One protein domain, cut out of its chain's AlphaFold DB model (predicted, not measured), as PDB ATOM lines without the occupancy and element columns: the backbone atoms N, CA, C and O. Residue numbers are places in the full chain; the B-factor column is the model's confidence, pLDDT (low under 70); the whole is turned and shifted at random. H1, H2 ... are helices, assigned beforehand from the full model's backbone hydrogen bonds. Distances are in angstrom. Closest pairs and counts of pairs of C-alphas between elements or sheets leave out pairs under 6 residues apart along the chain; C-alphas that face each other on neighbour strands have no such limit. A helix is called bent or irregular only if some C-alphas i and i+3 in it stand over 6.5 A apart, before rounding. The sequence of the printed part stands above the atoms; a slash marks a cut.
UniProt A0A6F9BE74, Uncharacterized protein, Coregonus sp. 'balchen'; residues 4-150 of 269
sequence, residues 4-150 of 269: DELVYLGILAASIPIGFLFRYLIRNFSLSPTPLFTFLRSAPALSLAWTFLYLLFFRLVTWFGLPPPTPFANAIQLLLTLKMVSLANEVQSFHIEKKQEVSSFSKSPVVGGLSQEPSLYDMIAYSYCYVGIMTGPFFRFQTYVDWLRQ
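This is residues 4 to 150 of the 269 residues of an uncharacterized protein of Coregonus sp. 'balchen' (UniProt A0A6F9BE74). Three long helices, H1, H2 and H3, run side by side along the longest axis, alternately one way and back, with their centres in a loose triangle. Three short helices, H4, H5 and H6, pack on H3 away from H2, H6 crosswise, and the turn at residues 30 to 35 sticks out. The printed part has 147 residues with six named helices, in the order H1 to H6, and no named strand: all helix. It is only just compact, close to loose, with a radius of gyration of the C-alphas of 17.2 A, and flat, spanning 57 by 39 by 20 A.

H1, residues 4 to 31, and H2, residues 36 to 64, are close but not clearly touching, at a shallow tilt of 17 degrees, opposite ways; their closest C-alphas, of Phe 29 and Leu 36, are 6.8 A apart. H1 touches no helix, but is near H3, residues 71 to 104, and H4, residues 120 to 127. H3 is the hub, touching four helices. With residues 78 to 92 alone it touches H2, as a helical hairpin at a shallow tilt of 6 degrees, opposite ways, closest at the C-alphas of Pro 44 and Asn 89, 5.8 A. H3 and H4 only just touch, with 3 pairs of C-alphas within 8 A, closest at Leu 80 and Ser 127, 6.2 A, at a steep tilt of 49 degrees. H5, residues 130 to 133, only just touches H3, also with 3 pairs, closest at the C-alphas of Ile 76 and Ile 133, 6.2 A. H6, residues 141 to 148, touches H3 about perpendicular, at 85 degrees, with the C-alphas of Leu 87 and Phe 141 6.1 A apart. The helix packing is only just mostly crossed. H2 is apart from H4, H5 and H6. Every O i to N i+4 pair is within hydrogen-bond range in H3, H4 and H6, against 18 of 24 in H1 and 20 of 25 in H2; H5 is too short for such a pair, and its one O i to N i+3 pair is out of range.

H1 begins at C-alpha 4 (141.748, 250.543, 196.448) and is 42.7 A long; it is neither bent nor irregular, but only just: C-alphas 28 and 31 are 6.3 A apart. H2, 38.4 A, is irregular, with C-alphas 41 and 44 7.5 A apart, and has a kink of 40 degrees near residue 44. H3, the longest, measures 49.5 A and ends at C-alpha 104 (128.793, 294.006, 225.808). H4 measures 10.5 A, H5 5.5 A and H6 10.8 A; H6 ends at C-alpha 148 (150.851, 272.047, 221.229).

The C-alphas farthest apart, of Gly 65 and Phe 105, are 57.8 A apart. The printed part has no cut. The link from H3 to H4, residues 105 to 119, is long. The mean pLDDT of the printed part is 74.0; it is under 70 at residues 4 to 44, 106 to 112 and 135.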
ATOM      1  N   ASP A   4     142.858 250.210 195.558       48.81
ATOM      2  CA  ASP A   4     141.748 250.543 196.448       48.81
ATOM      3  C   ASP A   4     142.138 251.606 197.482       48.81
ATOM      4  O   ASP A   4     141.385 252.548 197.720       48.81
ATOM      5  N   GLU A   5     143.344 251.529 198.054       52.59
ATOM      6  CA  GLU A   5     143.861 252.547 198.980       52.59
ATOM      7  C   GLU A   5     144.003 253.917 198.305       52.59
ATOM      8  O   GLU A   5     143.727 254.940 198.931       52.59
ATOM      9  N   LEU A   6     144.380 253.953 197.023       58.44
ATOM     10  CA  LEU A   6     144.470 255.186 196.235       58.44
ATOM     11  C   LEU A   6     143.096 255.799 195.947       58.44
ATOM     12  O   LEU A   6     142.953 257.018 196.016       58.44
ATOM     13  N   VAL A   7     142.075 254.978 195.686       61.56
ATOM     14  CA  VAL A   7     140.686 255.444 195.543       61.56
ATOM     15  C   VAL A   7     140.165 255.983 196.876       61.56
ATOM     16  O   VAL A   7     139.585 257.068 196.911       61.56
ATOM     17  N   TYR A   8     140.439 255.297 197.990       53.94
ATOM     18  CA  TYR A   8     140.064 255.773 199.324       53.94
ATOM     19  C   TYR A   8     140.766 257.079 199.694       53.94
ATOM     20  O   TYR A   8     140.094 257.999 200.160       53.94
ATOM     21  N   LEU A   9     142.073 257.212 199.443       59.25
ATOM     22  CA  LEU A   9     142.779 258.481 199.635       59.25
ATOM     23  C   LEU A   9     142.293 259.568 198.680       59.25
ATOM     24  O   LEU A   9     142.236 260.719 199.091       59.25
ATOM     25  N   GLY A  10     141.909 259.229 197.450       61.72
ATOM     26  CA  GLY A  10     141.318 260.166 196.496       61.72
ATOM     27  C   GLY A  10     139.970 260.707 196.973       61.72
ATOM     28  O   GLY A  10     139.738 261.913 196.914       61.72
ATOM     29  N   ILE A  11     139.106 259.852 197.525       61.06
ATOM     30  CA  ILE A  11     137.800 260.257 198.066       61.06
ATOM     31  C   ILE A  11     137.961 261.006 199.403       61.06
ATOM     32  O   ILE A  11     137.286 262.012 199.628       61.06
ATOM     33  N   LEU A  12     138.895 260.592 200.268       58.50
ATOM     34  CA  LEU A  12     139.268 261.348 201.472       58.50
ATOM     35  C   LEU A  12     139.837 262.723 201.102       58.50
ATOM     36  O   LEU A  12     139.413 263.726 201.671       58.50
ATOM     37  N   ALA A  13     140.723 262.800 200.111       59.03
ATOM     38  CA  ALA A  13     141.262 264.058 199.612       59.03
ATOM     39  C   ALA A  13     140.174 264.926 198.969       59.03
ATOM     40  O   ALA A  13     140.198 266.133 199.172       59.03
ATOM     41  N   ALA A  14     139.182 264.343 198.286       57.09
ATOM     42  CA  ALA A  14     138.028 265.057 197.723       57.09
ATOM     43  C   ALA A  14     137.031 265.556 198.788       57.09
ATOM     44  O   ALA A  14     136.297 266.516 198.546       57.09
ATOM     45  N   SER A  15     137.046 264.985 199.997       55.50
ATOM     46  CA  SER A  15     136.261 265.489 201.132       55.50
ATOM     47  C   SER A  15     136.857 266.756 201.780       55.50
ATOM     48  O   SER A  15     136.128 267.552 202.375       55.50
ATOM     49  N   ILE A  16     138.156 267.021 201.583       55.19
ATOM     50  CA  ILE A  16     138.864 268.222 202.071       55.19
ATOM     51  C   ILE A  16     138.396 269.520 201.351       55.19
ATOM     52  O   ILE A  16     138.142 270.516 202.037       55.19
ATOM     53  N   PRO A  17     138.174 269.541 200.015       54.38
ATOM     54  CA  PRO A  17     137.522 270.632 199.282       54.38
ATOM     55  C   PRO A  17     136.127 271.023 199.792       54.38
ATOM     56  O   PRO A  17     135.701 272.163 199.615       54.38
ATOM     57  N   ILE A  18     135.403 270.119 200.455       54.16
ATOM     58  CA  ILE A  18     134.062 270.417 200.978       54.16
ATOM     59  C   ILE A  18     134.140 271.191 202.304       54.16
ATOM     60  O   ILE A  18     133.339 272.096 202.541       54.16
ATOM     61  N   GLY A  19     135.173 270.950 203.118       50.84
ATOM     62  CA  GLY A  19     135.533 271.845 204.227       50.84
ATOM     63  C   GLY A  19     135.936 273.246 203.740       50.84
ATOM     64  O   GLY A  19     135.629 274.247 204.391       50.84
ATOM     65  N   PHE A  20     136.542 273.332 202.550       50.41
ATOM     66  CA  PHE A  20     136.799 274.591 201.841       50.41
ATOM     67  C   PHE A  20     135.507 275.289 201.411       50.41
ATOM     68  O   PHE A  20     135.400 276.497 201.603       50.41
ATOM     69  N   LEU A  21     134.513 274.553 200.901       53.94
ATOM     70  CA  LEU A  21     133.189 275.098 200.588       53.94
ATOM     71  C   LEU A  21     132.504 275.630 201.854       53.94
ATOM     72  O   LEU A  21     131.935 276.715 201.832       53.94
ATOM     73  N   PHE A  22     132.635 274.931 202.984       56.16
ATOM     74  CA  PHE A  22     132.079 275.367 204.267       56.16
ATOM     75  C   PHE A  22     132.749 276.652 204.784       56.16
ATOM     76  O   PHE A  22     132.058 277.600 205.151       56.16
ATOM     77  N   ARG A  23     134.086 276.753 204.722       51.53
ATOM     78  CA  ARG A  23     134.809 278.009 205.007       51.53
ATOM     79  C   ARG A  23     134.468 279.132 204.038       51.53
ATOM     80  O   ARG A  23     134.343 280.274 204.466       51.53
ATOM     81  N   TYR A  24     134.363 278.832 202.749       51.47
ATOM     82  CA  TYR A  24     134.042 279.801 201.705       51.47
ATOM     83  C   TYR A  24     132.627 280.360 201.898       51.47
ATOM     84  O   TYR A  24     132.437 281.571 201.825       51.47
ATOM     85  N   LEU A  25     131.661 279.507 202.252       54.28
ATOM     86  CA  LEU A  25     130.297 279.902 202.605       54.28
ATOM     87  C   LEU A  25     130.256 280.723 203.902       54.28
ATOM     88  O   LEU A  25     129.590 281.751 203.933       54.28
ATOM     89  N   ILE A  26     131.016 280.347 204.938       53.16
ATOM     90  CA  ILE A  26     131.132 281.131 206.184       53.16
ATOM     91  C   ILE A  26     131.774 282.508 205.925       53.16
ATOM     92  O   ILE A  26     131.301 283.514 206.455       53.16
ATOM     93  N   ARG A  27     132.820 282.580 205.090       48.84
ATOM     94  CA  ARG A  27     133.567 283.817 204.808       48.84
ATOM     95  C   ARG A  27     132.818 284.772 203.878       48.84
ATOM     96  O   ARG A  27     132.780 285.965 204.158       48.84
ATOM     97  N   ASN A  28     132.189 284.276 202.811       46.69
ATOM     98  CA  ASN A  28     131.460 285.126 201.861       46.69
ATOM     99  C   ASN A  28     130.141 285.672 202.418       46.69
ATOM    100  O   ASN A  28     129.703 286.738 201.993       46.69
ATOM    101  N   PHE A  29     129.525 285.004 203.395       48.75
ATOM    102  CA  PHE A  29     128.331 285.535 204.062       48.75
ATOM    103  C   PHE A  29     128.645 286.560 205.162       48.75
ATOM    104  O   PHE A  29     127.740 287.247 205.631       48.75
ATOM    105  N   SER A  30     129.922 286.727 205.531       46.12
ATOM    106  CA  SER A  30     130.391 287.719 206.510       46.12
ATOM    107  C   SER A  30     130.255 289.181 206.039       46.12
ATOM    108  O   SER A  30     130.525 290.087 206.824       46.12
ATOM    109  N   LEU A  31     129.841 289.420 204.787       50.09
ATOM    110  CA  LEU A  31     129.670 290.745 204.171       50.09
ATOM    111  C   LEU A  31     128.207 291.241 204.122       50.09
ATOM    112  O   LEU A  31     127.964 292.332 203.614       50.09
ATOM    113  N   SER A  32     127.231 290.487 204.649       45.62
ATOM    114  CA  SER A  32     125.810 290.881 204.664       45.62
ATOM    115  C   SER A  32     125.274 291.052 206.099       45.62
ATOM    116  O   SER A  32     125.421 290.125 206.902       45.62
ATOM    117  N   PRO A  33     124.639 292.189 206.466       53.31
ATOM    118  CA  PRO A  33     124.313 292.476 207.864       53.31
ATOM    119  C   PRO A  33     123.103 291.712 208.435       53.31
ATOM    120  O   PRO A  33     122.953 291.672 209.652       53.31
ATOM    121  N   THR A  34     122.230 291.108 207.616       53.44
ATOM    122  CA  THR A  34     120.881 290.694 208.070       53.44
ATOM    123  C   THR A  34     120.535 289.190 208.026       53.44
ATOM    124  O   THR A  34     119.816 288.764 208.927       53.44
ATOM    125  N   PRO A  35     121.058 288.317 207.132       50.94
ATOM    126  CA  PRO A  35     120.782 286.872 207.187       50.94
ATOM    127  C   PRO A  35     121.842 286.062 207.971       50.94
ATOM    128  O   PRO A  35     121.790 284.834 208.037       50.94
ATOM    129  N   LEU A  36     122.808 286.741 208.600       48.41
ATOM    130  CA  LEU A  36     123.966 286.145 209.277       48.41
ATOM    131  C   LEU A  36     123.610 285.417 210.589       48.41
ATOM    132  O   LEU A  36     124.248 284.425 210.935       48.41
ATOM    133  N   PHE A  37     122.608 285.890 211.338       46.91
ATOM    134  CA  PHE A  37     122.281 285.333 212.661       46.91
ATOM    135  C   PHE A  37     121.559 283.982 212.561       46.91
ATOM    136  O   PHE A  37     121.874 283.046 213.292       46.91
ATOM    137  N   THR A  38     120.638 283.850 211.609       51.16
ATOM    138  CA  THR A  38     119.925 282.601 211.314       51.16
ATOM    139  C   THR A  38     120.843 281.562 210.673       51.16
ATOM    140  O   THR A  38     120.782 280.395 211.052       51.16
ATOM    141  N   PHE A  39     121.741 281.966 209.767       50.22
ATOM    142  CA  PHE A  39     122.684 281.041 209.123       50.22
ATOM    143  C   PHE A  39     123.751 280.513 210.091       50.22
ATOM    144  O   PHE A  39     123.984 279.307 210.143       50.22
ATOM    145  N   LEU A  40     124.337 281.382 210.926       50.12
ATOM    146  CA  LEU A  40     125.279 280.950 211.963       50.12
ATOM    147  C   LEU A  40     124.610 280.073 213.022       50.12
ATOM    148  O   LEU A  40     125.263 279.196 213.557       50.12
ATOM    149  N   ARG A  41     123.313 280.243 213.307       55.16
ATOM    150  CA  ARG A  41     122.585 279.347 214.219       55.16
ATOM    151  C   ARG A  41     122.406 277.938 213.636       55.16
ATOM    152  O   ARG A  41     122.419 276.971 214.394       55.16
ATOM    153  N   SER A  42     122.288 277.828 212.313       60.84
ATOM    154  CA  SER A  42     122.086 276.563 211.589       60.84
ATOM    155  C   SER A  42     123.380 275.895 211.107       60.84
ATOM    156  O   SER A  42     123.337 274.749 210.666       60.84
ATOM    157  N   ALA A  43     124.534 276.559 211.199       63.31
ATOM    158  CA  ALA A  43     125.815 276.030 210.732       63.31
ATOM    159  C   ALA A  43     126.208 274.654 211.322       63.31
ATOM    160  O   ALA A  43     126.679 273.813 210.553       63.31
ATOM    161  N   PRO A  44     125.962 274.307 212.602       66.38
ATOM    162  CA  PRO A  44     126.314 272.989 213.103       66.38
ATOM    163  C   PRO A  44     125.304 271.949 212.668       66.38
ATOM    164  O   PRO A  44     125.683 270.817 212.418       66.38
ATOM    165  N   ALA A  45     124.033 272.331 212.527       71.88
ATOM    166  CA  ALA A  45     123.004 271.457 211.987       71.88
ATOM    167  C   ALA A  45     123.300 271.108 210.522       71.88
ATOM    168  O   ALA A  45     123.128 269.961 210.131       71.88
ATOM    169  N   LEU A  46     123.816 272.056 209.732       75.00
ATOM    170  CA  LEU A  46     124.269 271.814 208.359       75.00
ATOM    171  C   LEU A  46     125.525 270.937 208.313       75.00
ATOM    172  O   LEU A  46     125.574 269.993 207.530       75.00
ATOM    173  N   SER A  47     126.519 271.208 209.163       71.06
ATOM    174  CA  SER A  47     127.721 270.370 209.280       71.06
ATOM    175  C   SER A  47     127.374 268.941 209.723       71.06
ATOM    176  O   SER A  47     127.875 267.965 209.162       71.06
ATOM    177  N   LEU A  48     126.453 268.806 210.676       76.06
ATOM    178  CA  LEU A  48     125.931 267.533 211.151       76.06
ATOM    179  C   LEU A  48     125.149 266.819 210.043       76.06
ATOM    180  O   LEU A  48     125.462 265.683 209.715       76.06
ATOM    181  N   ALA A  49     124.196 267.480 209.389       79.56
ATOM    182  CA  ALA A  49     123.443 266.886 208.284       79.56
ATOM    183  C   ALA A  49     124.369 266.403 207.156       79.56
ATOM    184  O   ALA A  49     124.214 265.287 206.661       79.56
ATOM    185  N   TRP A  50     125.373 267.204 206.796       77.00
ATOM    186  CA  TRP A  50     126.358 266.843 205.783       77.00
ATOM    187  C   TRP A  50     127.193 265.625 206.181       77.00
ATOM    188  O   TRP A  50     127.380 264.704 205.389       77.00
ATOM    189  N   THR A  51     127.683 265.593 207.417       77.31
ATOM    190  CA  THR A  51     128.475 264.462 207.906       77.31
ATOM    191  C   THR A  51     127.658 263.177 208.005       77.31
ATOM    192  O   THR A  51     128.155 262.115 207.634       77.31
ATOM    193  N   PHE A  52     126.387 263.254 208.400       80.06
ATOM    194  CA  PHE A  52     125.474 262.112 208.347       80.06
ATOM    195  C   PHE A  52     125.199 261.649 206.914       80.06
ATOM    196  O   PHE A  52     125.198 260.444 206.667       80.06
ATOM    197  N   LEU A  53     125.027 262.568 205.959       81.81
ATOM    198  CA  LEU A  53     124.866 262.224 204.543       81.81
ATOM    199  C   LEU A  53     126.120 261.540 203.982       81.81
ATOM    200  O   LEU A  53     126.017 260.551 203.263       81.81
ATOM    201  N   TYR A  54     127.301 262.026 204.358       79.50
ATOM    202  CA  TYR A  54     128.580 261.414 204.016       79.50
ATOM    203  C   TYR A  54     128.696 259.985 204.575       79.50
ATOM    204  O   TYR A  54     129.016 259.058 203.834       79.50
ATOM    205  N   LEU A  55     128.365 259.765 205.853       82.31
ATOM    206  CA  LEU A  55     128.330 258.417 206.435       82.31
ATOM    207  C   LEU A  55     127.290 257.515 205.749       82.31
ATOM    208  O   LEU A  55     127.559 256.336 205.512       82.31
ATOM    209  N   LEU A  56     126.121 258.063 205.407       83.06
ATOM    210  CA  LEU A  56     125.058 257.345 204.706       83.06
ATOM    211  C   LEU A  56     125.504 256.915 203.304       83.06
ATOM    212  O   LEU A  56     125.288 255.766 202.930       83.06
ATOM    213  N   PHE A  57     126.182 257.788 202.559       83.56
ATOM    214  CA  PHE A  57     126.737 257.460 201.247       83.56
ATOM    215  C   PHE A  57     127.658 256.235 201.313       83.56
ATOM    216  O   PHE A  57     127.453 255.273 200.578       83.56
ATOM    217  N   PHE A  58     128.608 256.206 202.253       79.94
ATOM    218  CA  PHE A  58     129.513 255.061 202.415       79.94
ATOM    219  C   PHE A  58     128.816 253.783 202.898       79.94
ATOM    220  O   PHE A  58     129.281 252.683 202.608       79.94
ATOM    221  N   ARG A  59     127.679 253.901 203.592       83.62
ATOM    222  CA  ARG A  59     126.826 252.752 203.938       83.62
ATOM    223  C   ARG A  59     126.061 252.198 202.742       83.62
ATOM    224  O   ARG A  59     125.819 250.995 202.703       83.62
ATOM    225  N   LEU A  60     125.694 253.055 201.795       84.88
ATOM    226  CA  LEU A  60     124.946 252.697 200.588       84.88
ATOM    227  C   LEU A  60     125.852 252.422 199.384       84.88
ATOM    228  O   LEU A  60     125.364 252.045 198.326       84.88
ATOM    229  N   VAL A  61     127.169 252.569 199.530       82.25
ATOM    230  CA  VAL A  61     128.135 252.455 198.429       82.25
ATOM    231  C   VAL A  61     128.066 251.091 197.720       82.25
ATOM    232  O   VAL A  61     128.235 251.004 196.506       82.25
ATOM    233  N   THR A  62     127.710 250.037 198.458       83.94
ATOM    234  CA  THR A  62     127.536 248.678 197.928       83.94
ATOM    235  C   THR A  62     126.322 248.544 197.010       83.94
ATOM    236  O   THR A  62     126.329 247.693 196.127       83.94
ATOM    237  N   TRP A  63     125.309 249.407 197.148       85.88
ATOM    238  CA  TRP A  63     124.152 249.448 196.245       85.88
ATOM    239  C   TRP A  63     124.538 249.975 194.859       85.88
ATOM    240  O   TRP A  63     123.890 249.649 193.871       85.88
ATOM    241  N   PHE A  64     125.624 250.747 194.784       84.12
ATOM    242  CA  PHE A  64     126.215 251.237 193.539       84.12
ATOM    243  C   PHE A  64     127.296 250.294 192.978       84.12
ATOM    244  O   PHE A  64     127.973 250.650 192.019       84.12
ATOM    245  N   GLY A  65     127.481 249.106 193.569       83.88
ATOM    246  CA  GLY A  65     128.475 248.119 193.130       83.88
ATOM    247  C   GLY A  65     129.916 248.415 193.560       83.88
ATOM    248  O   GLY A  65     130.836 247.758 193.079       83.88
ATOM    249  N   LEU A  66     130.138 249.380 194.459       82.25
ATOM    250  CA  LEU A  66     131.465 249.688 195.001       82.25
ATOM    251  C   LEU A  66     131.786 248.808 196.226       82.25
ATOM    252  O   LEU A  66     130.876 248.431 196.973       82.25
ATOM    253  N   PRO A  67     133.072 248.485 196.469       82.44
ATOM    254  CA  PRO A  67     133.467 247.655 197.603       82.44
ATOM    255  C   PRO A  67     133.193 248.367 198.940       82.44
ATOM    256  O   PRO A  67     133.420 249.577 199.054       82.44
ATOM    257  N   PRO A  68     132.739 247.639 199.980       80.50
ATOM    258  CA  PRO A  68     132.509 248.230 201.292       80.50
ATOM    259  C   PRO A  68     133.828 248.720 201.916       80.50
ATOM    260  O   PRO A  68     134.880 248.110 201.697       80.50
ATOM    261  N   PRO A  69     133.795 249.788 202.734       80.31
ATOM    262  CA  PRO A  69     134.982 250.266 203.430       80.31
ATOM    263  C   PRO A  69     135.529 249.210 204.381       80.31
ATOM    264  O   PRO A  69     134.782 248.527 205.090       80.31
ATOM    265  N   THR A  70     136.857 249.099 204.421       86.44
ATOM    266  CA  THR A  70     137.529 248.213 205.375       86.44
ATOM    267  C   THR A  70     137.194 248.639 206.811       86.44
ATOM    268  O   THR A  70     136.936 249.823 207.059       86.44
ATOM    269  N   PRO A  71     137.227 247.721 207.798       82.19
ATOM    270  CA  PRO A  71     136.952 248.073 209.193       82.19
ATOM    271  C   PRO A  71     137.821 249.227 209.715       82.19
ATOM    272  O   PRO A  71     137.339 250.063 210.476       82.19
ATOM    273  N   PHE A  72     139.077 249.304 209.262       80.94
ATOM    274  CA  PHE A  72     140.009 250.377 209.609       80.94
ATOM    275  C   PHE A  72     139.627 251.714 208.964       80.94
ATOM    276  O   PHE A  72     139.525 252.717 209.666       80.94
ATOM    277  N   ALA A  73     139.353 251.728 207.653       84.06
ATOM    278  CA  ALA A  73     138.929 252.937 206.949       84.06
ATOM    279  C   ALA A  73     137.622 253.491 207.536       84.06
ATOM    280  O   ALA A  73     137.510 254.691 207.779       84.06
ATOM    281  N   ASN A  74     136.672 252.609 207.854       84.06
ATOM    282  CA  ASN A  74     135.416 252.977 208.500       84.06
ATOM    283  C   ASN A  74     135.634 253.590 209.897       84.06
ATOM    284  O   ASN A  74     135.024 254.604 210.227       84.06
ATOM    285  N   ALA A  75     136.530 253.025 210.715       83.31
ATOM    286  CA  ALA A  75     136.854 253.587 212.028       83.31
ATOM    287  C   ALA A  75     137.451 255.002 211.917       83.31
ATOM    288  O   ALA A  75     136.990 255.917 212.600       83.31
ATOM    289  N   ILE A  76     138.412 255.202 211.007       85.25
ATOM    290  CA  ILE A  76     139.023 256.515 210.741       85.25
ATOM    291  C   ILE A  76     137.960 257.507 210.262       85.25
ATOM    292  O   ILE A  76     137.895 258.633 210.749       85.25
ATOM    293  N   GLN A  77     137.095 257.082 209.341       85.25
ATOM    294  CA  GLN A  77     136.026 257.905 208.789       85.25
ATOM    295  C   GLN A  77     135.060 258.403 209.874       85.25
ATOM    296  O   GLN A  77     134.718 259.590 209.903       85.25
ATOM    297  N   LEU A  78     134.643 257.521 210.787       85.38
ATOM    298  CA  LEU A  78     133.776 257.864 211.918       85.38
ATOM    299  C   LEU A  78     134.454 258.862 212.867       85.38
ATOM    300  O   LEU A  78     133.833 259.836 213.294       85.38
ATOM    301  N   LEU A  79     135.735 258.650 213.166       86.12
ATOM    302  CA  LEU A  79     136.496 259.481 214.098       86.12
ATOM    303  C   LEU A  79     136.769 260.876 213.514       86.12
ATOM    304  O   LEU A  79     136.547 261.884 214.187       86.12
ATOM    305  N   LEU A  80     137.154 260.955 212.236       86.81
ATOM    306  CA  LEU A  80     137.293 262.218 211.506       86.81
ATOM    307  C   LEU A  80     135.975 262.986 211.467       86.81
ATOM    308  O   LEU A  80     135.952 264.181 211.753       86.81
ATOM    309  N   THR A  81     134.876 262.289 211.182       85.69
ATOM    310  CA  THR A  81     133.538 262.881 211.166       85.69
ATOM    311  C   THR A  81     133.199 263.516 212.516       85.69
ATOM    312  O   THR A  81     132.841 264.693 212.570       85.69
ATOM    313  N   LEU A  82     133.391 262.783 213.616       86.56
ATOM    314  CA  LEU A  82     133.154 263.292 214.968       86.56
ATOM    315  C   LEU A  82     134.025 264.523 215.281       86.56
ATOM    316  O   LEU A  82     133.533 265.514 215.827       86.56
ATOM    317  N   LYS A  83     135.303 264.498 214.881       87.94
ATOM    318  CA  LYS A  83     136.232 265.628 215.041       87.94
ATOM    319  C   LYS A  83     135.806 266.854 214.241       87.94
ATOM    320  O   LYS A  83     135.903 267.957 214.778       87.94
ATOM    321  N   MET A  84     135.304 266.686 213.017       86.69
ATOM    322  CA  MET A  84     134.857 267.804 212.178       86.69
ATOM    323  C   MET A  84     133.584 268.450 212.722       86.69
ATOM    324  O   MET A  84     133.509 269.675 212.789       86.69
ATOM    325  N   VAL A  85     132.612 267.650 213.174       85.81
ATOM    326  CA  VAL A  85     131.379 268.176 213.784       85.81
ATOM    327  C   VAL A  85     131.687 268.925 215.081       85.81
ATOM    328  O   VAL A  85     131.175 270.023 215.297       85.81
ATOM    329  N   SER A  86     132.557 268.378 215.938       87.62
ATOM    330  CA  SER A  86     132.988 269.075 217.157       87.62
ATOM    331  C   SER A  86     133.686 270.391 216.844       87.62
ATOM    332  O   SER A  86     133.352 271.416 217.431       87.62
ATOM    333  N   LEU A  87     134.616 270.385 215.891       87.75
ATOM    334  CA  LEU A  87     135.336 271.584 215.484       87.75
ATOM    335  C   LEU A  87     134.383 272.659 214.940       87.75
ATOM    336  O   LEU A  87     134.524 273.828 215.287       87.75
ATOM    337  N   ALA A  88     133.389 272.277 214.133       85.06
ATOM    338  CA  ALA A  88     132.375 273.205 213.638       85.06
ATOM    339  C   ALA A  88     131.576 273.848 214.787       85.06
ATOM    340  O   ALA A  88     131.366 275.062 214.784       85.06
ATOM    341  N   ASN A  89     131.194 273.059 215.800       84.88
ATOM    342  CA  ASN A  89     130.543 273.563 217.015       84.88
ATOM    343  C   ASN A  89     131.443 274.530 217.805       84.88
ATOM    344  O   ASN A  89     130.978 275.580 218.253       84.88
ATOM    345  N   GLU A  90     132.727 274.199 217.969       86.06
ATOM    346  CA  GLU A  90     133.702 275.047 218.669       86.06
ATOM    347  C   GLU A  90     133.896 276.389 217.936       86.06
ATOM    348  O   GLU A  90     133.818 277.446 218.562       86.06
ATOM    349  N   VAL A  91     134.058 276.372 216.605       85.94
ATOM    350  CA  VAL A  91     134.210 277.582 215.768       85.94
ATOM    351  C   VAL A  91     132.968 278.465 215.818       85.94
ATOM    352  O   VAL A  91     133.066 279.691 215.883       85.94
ATOM    353  N   GLN A  92     131.780 277.868 215.817       83.19
ATOM    354  CA  GLN A  92     130.555 278.634 215.974       83.19
ATOM    355  C   GLN A  92     130.455 279.305 217.339       83.19
ATOM    356  O   GLN A  92     130.108 280.485 217.406       83.19
ATOM    357  N   SER A  93     130.731 278.555 218.406       83.44
ATOM    358  CA  SER A  93     130.669 279.078 219.774       83.44
ATOM    359  C   SER A  93     131.609 280.278 219.911       83.44
ATOM    360  O   SER A  93     131.180 281.347 220.335       83.44
ATOM    361  N   PHE A  94     132.821 280.165 219.358       84.44
ATOM    362  CA  PHE A  94     133.778 281.265 219.258       84.44
ATOM    363  C   PHE A  94     133.221 282.508 218.548       84.44
ATOM    364  O   PHE A  94     133.375 283.627 219.035       84.44
ATOM    365  N   HIS A  95     132.548 282.351 217.405       82.12
ATOM    366  CA  HIS A  95     131.960 283.489 216.688       82.12
ATOM    367  C   HIS A  95     130.790 284.141 217.432       82.12
ATOM    368  O   HIS A  95     130.611 285.357 217.331       82.12
ATOM    369  N   ILE A  96     129.984 283.357 218.151       81.12
ATOM    370  CA  ILE A  96     128.888 283.877 218.977       81.12
ATOM    371  C   ILE A  96     129.461 284.683 220.144       81.12
ATOM    372  O   ILE A  96     129.061 285.829 220.346       81.12
ATOM    373  N   GLU A  97     130.437 284.122 220.853       80.38
ATOM    374  CA  GLU A  97     131.095 284.760 221.996       80.38
ATOM    375  C   GLU A  97     131.812 286.046 221.585       80.38
ATOM    376  O   GLU A  97     131.574 287.095 222.176       80.38
ATOM    377  N   LYS A  98     132.597 286.022 220.502       78.81
ATOM    378  CA  LYS A  98     133.302 287.208 219.996       78.81
ATOM    379  C   LYS A  98     132.349 288.357 219.653       78.81
ATOM    380  O   LYS A  98     132.672 289.521 219.869       78.81
ATOM    381  N   LYS A  99     131.157 288.056 219.129       78.00
ATOM    382  CA  LYS A  99     130.124 289.076 218.885       78.00
ATOM    383  C   LYS A  99     129.529 289.608 220.186       78.00
ATOM    384  O   LYS A  99     129.304 290.812 220.289       78.00
ATOM    385  N   GLN A 100     129.291 288.736 221.163       77.38
ATOM    386  CA  GLN A 100     128.805 289.139 222.482       77.38
ATOM    387  C   GLN A 100     129.815 290.038 223.203       77.38
ATOM    388  O   GLN A 100     129.410 291.071 223.733       77.38
ATOM    389  N   GLU A 101     131.112 289.729 223.150       78.19
ATOM    390  CA  GLU A 101     132.179 290.582 223.694       78.19
ATOM    391  C   GLU A 101     132.172 291.977 223.061       78.19
ATOM    392  O   GLU A 101     132.178 292.979 223.773       78.19
ATOM    393  N   VAL A 102     132.079 292.056 221.727       75.56
ATOM    394  CA  VAL A 102     132.005 293.341 221.006       75.56
ATOM    395  C   VAL A 102     130.749 294.130 221.392       75.56
ATOM    396  O   VAL A 102     130.811 295.348 221.511       75.56
ATOM    397  N   SER A 103     129.614 293.457 221.608       73.31
ATOM    398  CA  SER A 103     128.355 294.120 221.978       73.31
ATOM    399  C   SER A 103     128.273 294.554 223.446       73.31
ATOM    400  O   SER A 103     127.628 295.552 223.750       73.31
ATOM    401  N   SER A 104     128.900 293.805 224.355       75.81
ATOM    402  CA  SER A 104     128.793 294.006 225.808       75.81
ATOM    403  C   SER A 104     129.999 294.723 226.415       75.81
ATOM    404  O   SER A 104     129.957 295.064 227.593       75.81
ATOM    405  N   PHE A 105     131.072 294.931 225.636       70.38
ATOM    406  CA  PHE A 105     132.364 295.470 226.085       70.38
ATOM    407  C   PHE A 105     132.956 294.749 227.313       70.38
ATOM    408  O   PHE A 105     133.867 295.257 227.965       70.38
ATOM    409  N   SER A 106     132.469 293.544 227.615       64.81
ATOM    410  CA  SER A 106     132.926 292.691 228.706       64.81
ATOM    411  C   SER A 106     133.593 291.449 228.125       64.81
ATOM    412  O   SER A 106     133.145 290.919 227.107       64.81
ATOM    413  N   LYS A 107     134.671 290.979 228.761       62.03
ATOM    414  CA  LYS A 107     135.341 289.738 228.345       62.03
ATOM    415  C   LYS A 107     134.415 288.544 228.574       62.03
ATOM    416  O   LYS A 107     133.764 288.458 229.618       62.03
ATOM    417  N   SER A 108     134.388 287.622 227.616       58.88
ATOM    418  CA  SER A 108     133.605 286.393 227.688       58.88
ATOM    419  C   SER A 108     134.029 285.574 228.915       58.88
ATOM    420  O   SER A 108     135.227 285.378 229.140       58.88
ATOM    421  N   PRO A 109     133.074 285.069 229.714       57.19
ATOM    422  CA  PRO A 109     133.360 284.203 230.854       57.19
ATOM    423  C   PRO A 109     133.698 282.761 230.438       57.19
ATOM    424  O   PRO A 109     133.968 281.930 231.304       57.19
ATOM    425  N   VAL A 110     133.646 282.426 229.140       61.34
ATOM    426  CA  VAL A 110     133.813 281.048 228.665       61.34
ATOM    427  C   VAL A 110     135.277 280.630 228.749       61.34
ATOM    428  O   VAL A 110     136.129 280.998 227.942       61.34
ATOM    429  N   VAL A 111     135.567 279.807 229.751       60.47
ATOM    430  CA  VAL A 111     136.858 279.147 229.896       60.47
ATOM    431  C   VAL A 111     136.877 277.861 229.069       60.47
ATOM    432  O   VAL A 111     135.921 277.088 229.087       60.47
ATOM    433  N   GLY A 112     137.980 277.626 228.353       62.50
ATOM    434  CA  GLY A 112     138.154 276.427 227.525       62.50
ATOM    435  C   GLY A 112     137.515 276.523 226.134       62.50
ATOM    436  O   GLY A 112     137.423 275.507 225.447       62.50
ATOM    437  N   GLY A 113     137.085 277.721 225.721       72.50
ATOM    438  CA  GLY A 113     136.714 278.038 224.339       72.50
ATOM    439  C   GLY A 113     137.931 278.312 223.446       72.50
ATOM    440  O   GLY A 113     139.052 278.502 223.931       72.50
ATOM    441  N   LEU A 114     137.710 278.345 222.126       80.19
ATOM    442  CA  LEU A 114     138.760 278.677 221.160       80.19
ATOM    443  C   LEU A 114     139.319 280.073 221.437       80.19
ATOM    444  O   LEU A 114     138.578 281.044 221.520       80.19
ATOM    445  N   SER A 115     140.644 280.199 221.527       74.62
ATOM    446  CA  SER A 115     141.276 281.526 221.652       74.62
ATOM    447  C   SER A 115     141.384 282.261 220.306       74.62
ATOM    448  O   SER A 115     141.453 283.485 220.267       74.62
ATOM    449  N   GLN A 116     141.451 281.517 219.201       80.75
ATOM    450  CA  GLN A 116     141.631 282.042 217.848       80.75
ATOM    451  C   GLN A 116     140.900 281.142 216.851       80.75
ATOM    452  O   GLN A 116     140.781 279.936 217.073       80.75
ATOM    453  N   GLU A 117     140.454 281.723 215.736       83.62
ATOM    454  CA  GLU A 117     139.890 280.947 214.636       83.62
ATOM    455  C   GLU A 117     140.961 280.011 214.027       83.62
ATOM    456  O   GLU A 117     142.040 280.480 213.650       83.62
ATOM    457  N   PRO A 118     140.687 278.699 213.914       86.88
ATOM    458  CA  PRO A 118     141.650 277.723 213.412       86.88
ATOM    459  C   PRO A 118     141.942 277.909 211.920       86.88
ATOM    460  O   PRO A 118     141.020 277.997 211.104       86.88
ATOM    461  N   SER A 119     143.216 277.894 211.519       88.69
ATOM    462  CA  SER A 119     143.620 277.942 210.105       88.69
ATOM    463  C   SER A 119     143.385 276.602 209.398       88.69
ATOM    464  O   SER A 119     143.095 275.592 210.038       88.69
ATOM    465  N   LEU A 120     143.432 276.571 208.059       83.06
ATOM    466  CA  LEU A 120     143.197 275.327 207.301       83.06
ATOM    467  C   LEU A 120     144.238 274.271 207.642       83.06
ATOM    468  O   LEU A 120     143.910 273.096 207.795       83.06
ATOM    469  N   TYR A 121     145.471 274.733 207.814       87.81
ATOM    470  CA  TYR A 121     146.571 273.917 208.273       87.81
ATOM    471  C   TYR A 121     146.265 273.297 209.639       87.81
ATOM    472  O   TYR A 121     146.354 272.079 209.775       87.81
ATOM    473  N   ASP A 122     145.798 274.092 210.608       89.06
ATOM    474  CA  ASP A 122     145.490 273.577 211.947       89.06
ATOM    475  C   ASP A 122     144.365 272.543 211.918       89.06
ATOM    476  O   ASP A 122     144.435 271.536 212.619       89.06
ATOM    477  N   MET A 123     143.341 272.759 211.083       89.62
ATOM    478  CA  MET A 123     142.246 271.800 210.921       89.62
ATOM    479  C   MET A 123     142.750 270.463 210.377       89.62
ATOM    480  O   MET A 123     142.406 269.417 210.925       89.62
ATOM    481  N   ILE A 124     143.576 270.477 209.327       88.38
ATOM    482  CA  ILE A 124     144.128 269.255 208.724       88.38
ATOM    483  C   ILE A 124     145.086 268.566 209.704       88.38
ATOM    484  O   ILE A 124     144.964 267.362 209.926       88.38
ATOM    485  N   ALA A 125     145.979 269.319 210.348       90.94
ATOM    486  CA  ALA A 125     146.923 268.793 211.331       90.94
ATOM    487  C   ALA A 125     146.201 268.150 212.528       90.94
ATOM    488  O   ALA A 125     146.530 267.037 212.934       90.94
ATOM    489  N   TYR A 126     145.148 268.794 213.036       91.75
ATOM    490  CA  TYR A 126     144.286 268.229 214.070       91.75
ATOM    491  C   TYR A 126     143.567 266.961 213.597       91.75
ATOM    492  O   TYR A 126     143.520 265.976 214.338       91.75
ATOM    493  N   SER A 127     143.015 266.971 212.379       89.25
ATOM    494  CA  SER A 127     142.274 265.844 211.792       89.25
ATOM    495  C   SER A 127     143.129 264.583 211.749       89.25
ATOM    496  O   SER A 127     142.723 263.546 212.272       89.25
ATOM    497  N   TYR A 128     144.338 264.709 211.200       89.38
ATOM    498  CA  TYR A 128     145.265 263.603 210.976       89.38
ATOM    499  C   TYR A 128     146.308 263.431 212.086       89.38
ATOM    500  O   TYR A 128     147.303 262.732 211.909       89.38
ATOM    501  N   CYS A 129     146.076 264.035 213.253       89.81
ATOM    502  CA  CYS A 129     146.960 263.888 214.402       89.81
ATOM    503  C   CYS A 129     147.058 262.417 214.845       89.81
ATOM    504  O   CYS A 129     146.051 261.779 215.175       89.81
ATOM    505  N   TYR A 130     148.291 261.905 214.903       86.25
ATOM    506  CA  TYR A 130     148.584 260.501 215.206       86.25
ATOM    507  C   TYR A 130     148.060 260.053 216.580       86.25
ATOM    508  O   TYR A 130     147.661 258.901 216.730       86.25
ATOM    509  N   VAL A 131     148.004 260.965 217.559       85.56
ATOM    510  CA  VAL A 131     147.597 260.677 218.948       85.56
ATOM    511  C   VAL A 131     146.124 260.239 219.042       85.56
ATOM    512  O   VAL A 131     145.729 259.615 220.020       85.56
ATOM    513  N   GLY A 132     145.304 260.511 218.018       80.50
ATOM    514  CA  GLY A 132     143.865 260.223 218.047       80.50
ATOM    515  C   GLY A 132     143.263 259.569 216.809       80.50
ATOM    516  O   GLY A 132     142.088 259.230 216.853       80.50
ATOM    517  N   ILE A 133     143.997 259.416 215.704       83.12
ATOM    518  CA  ILE A 133     143.382 259.006 214.430       83.12
ATOM    519  C   ILE A 133     143.008 257.516 214.357       83.12
ATOM    520  O   ILE A 133     141.983 257.186 213.768       83.12
ATOM    521  N   MET A 134     143.807 256.618 214.945       73.56
ATOM    522  CA  MET A 134     143.599 255.167 214.792       73.56
ATOM    523  C   MET A 134     142.799 254.540 215.933       73.56
ATOM    524  O   MET A 134     141.860 253.788 215.691       73.56
ATOM    525  N   THR A 135     143.186 254.809 217.178       68.19
ATOM    526  CA  THR A 135     142.635 254.104 218.350       68.19
ATOM    527  C   THR A 135     142.521 254.988 219.591       68.19
ATOM    528  O   THR A 135     142.270 254.471 220.671       68.19
ATOM    529  N   GLY A 136     142.694 256.307 219.461       72.56
ATOM    530  CA  GLY A 136     142.709 257.228 220.598       72.56
ATOM    531  C   GLY A 136     141.318 257.667 221.069       72.56
ATOM    532  O   GLY A 136     140.368 257.681 220.281       72.56
ATOM    533  N   PRO A 137     141.184 258.066 222.346       82.19
ATOM    534  CA  PRO A 137     139.990 258.746 222.820       82.19
ATOM    535  C   PRO A 137     139.747 260.022 222.010       82.19
ATOM    536  O   PRO A 137     140.674 260.721 221.596       82.19
ATOM    537  N   PHE A 138     138.474 260.344 221.807       87.62
ATOM    538  CA  PHE A 138     138.088 261.605 221.194       87.62
ATOM    539  C   PHE A 138     138.509 262.787 222.086       87.62
ATOM    540  O   PHE A 138     138.219 262.811 223.283       87.62
ATOM    541  N   PHE A 139     139.154 263.788 221.487       88.75
ATOM    542  CA  PHE A 139     139.513 265.051 222.129       88.75
ATOM    543  C   PHE A 139     139.102 266.224 221.243       88.75
ATOM    544  O   PHE A 139     139.068 266.090 220.023       88.75
ATOM    545  N   ARG A 140     138.795 267.364 221.870       90.62
ATOM    546  CA  ARG A 140     138.358 268.596 221.198       90.62
ATOM    547  C   ARG A 140     139.528 269.383 220.613       90.62
ATOM    548  O   ARG A 140     140.679 269.186 221.018       90.62
ATOM    549  N   PHE A 141     139.240 270.303 219.693       91.06
ATOM    550  CA  PHE A 141     140.286 271.083 219.031       91.06
ATOM    551  C   PHE A 141     141.041 271.975 220.018       91.06
ATOM    552  O   PHE A 141     142.267 272.055 219.955       91.06
ATOM    553  N   GLN A 142     140.350 272.579 220.987       89.25
ATOM    554  CA  GLN A 142     141.027 273.391 221.999       89.25
ATOM    555  C   GLN A 142     142.061 272.578 222.806       89.25
ATOM    556  O   GLN A 142     143.174 273.047 223.017       89.25
ATOM    557  N   THR A 143     141.760 271.320 223.152       90.56
ATOM    558  CA  THR A 143     142.710 270.428 223.849       90.56
ATOM    559  C   THR A 143     143.944 270.103 223.009       90.56
ATOM    560  O   THR A 143     145.043 269.994 223.545       90.56
ATOM    561  N   TYR A 144     143.783 269.985 221.690       91.50
ATOM    562  CA  TYR A 144     144.906 269.835 220.769       91.50
ATOM    563  C   TYR A 144     145.803 271.078 220.752       91.50
ATOM    564  O   TYR A 144     147.025 270.956 220.822       91.50
ATOM    565  N   VAL A 145     145.212 272.274 220.712       90.62
ATOM    566  CA  VAL A 145     145.968 273.534 220.745       90.62
ATOM    567  C   VAL A 145     146.689 273.723 222.078       90.62
ATOM    568  O   VAL A 145     147.845 274.142 222.083       90.62
ATOM    569  N   ASP A 146     146.032 273.413 223.196       88.56
ATOM    570  CA  ASP A 146     146.641 273.521 224.524       88.56
ATOM    571  C   ASP A 146     147.820 272.555 224.678       88.56
ATOM    572  O   ASP A 146     148.849 272.946 225.220       88.56
ATOM    573  N   TRP A 147     147.718 271.346 224.119       89.69
ATOM    574  CA  TRP A 147     148.823 270.389 224.060       89.69
ATOM    575  C   TRP A 147     150.014 270.907 223.243       89.69
ATOM    576  O   TRP A 147     151.148 270.845 223.710       89.69
ATOM    577  N   LEU A 148     149.775 271.485 222.059       89.75
ATOM    578  CA  LEU A 148     150.851 272.047 221.229       89.75
ATOM    579  C   LEU A 148     151.551 273.253 221.868       89.75
ATOM    580  O   LEU A 148     152.725 273.498 221.602       89.75
ATOM    581  N   ARG A 149     150.826 274.038 222.667       87.62
ATOM    582  CA  ARG A 149     151.331 275.265 223.307       87.62
ATOM    583  C   ARG A 149     151.813 275.041 224.736       87.62
ATOM    584  O   ARG A 149     152.131 276.007 225.428       87.62
ATOM    585  N   GLN A 150     151.818 273.797 225.196       84.19
ATOM    586  CA  GLN A 150     152.118 273.489 226.577       84.19
ATOM    587  C   GLN A 150     153.596 273.782 226.896       84.19
ATOM    588  O   GLN A 150     154.480 273.320 226.167       84.19
TER     589      GLN A 150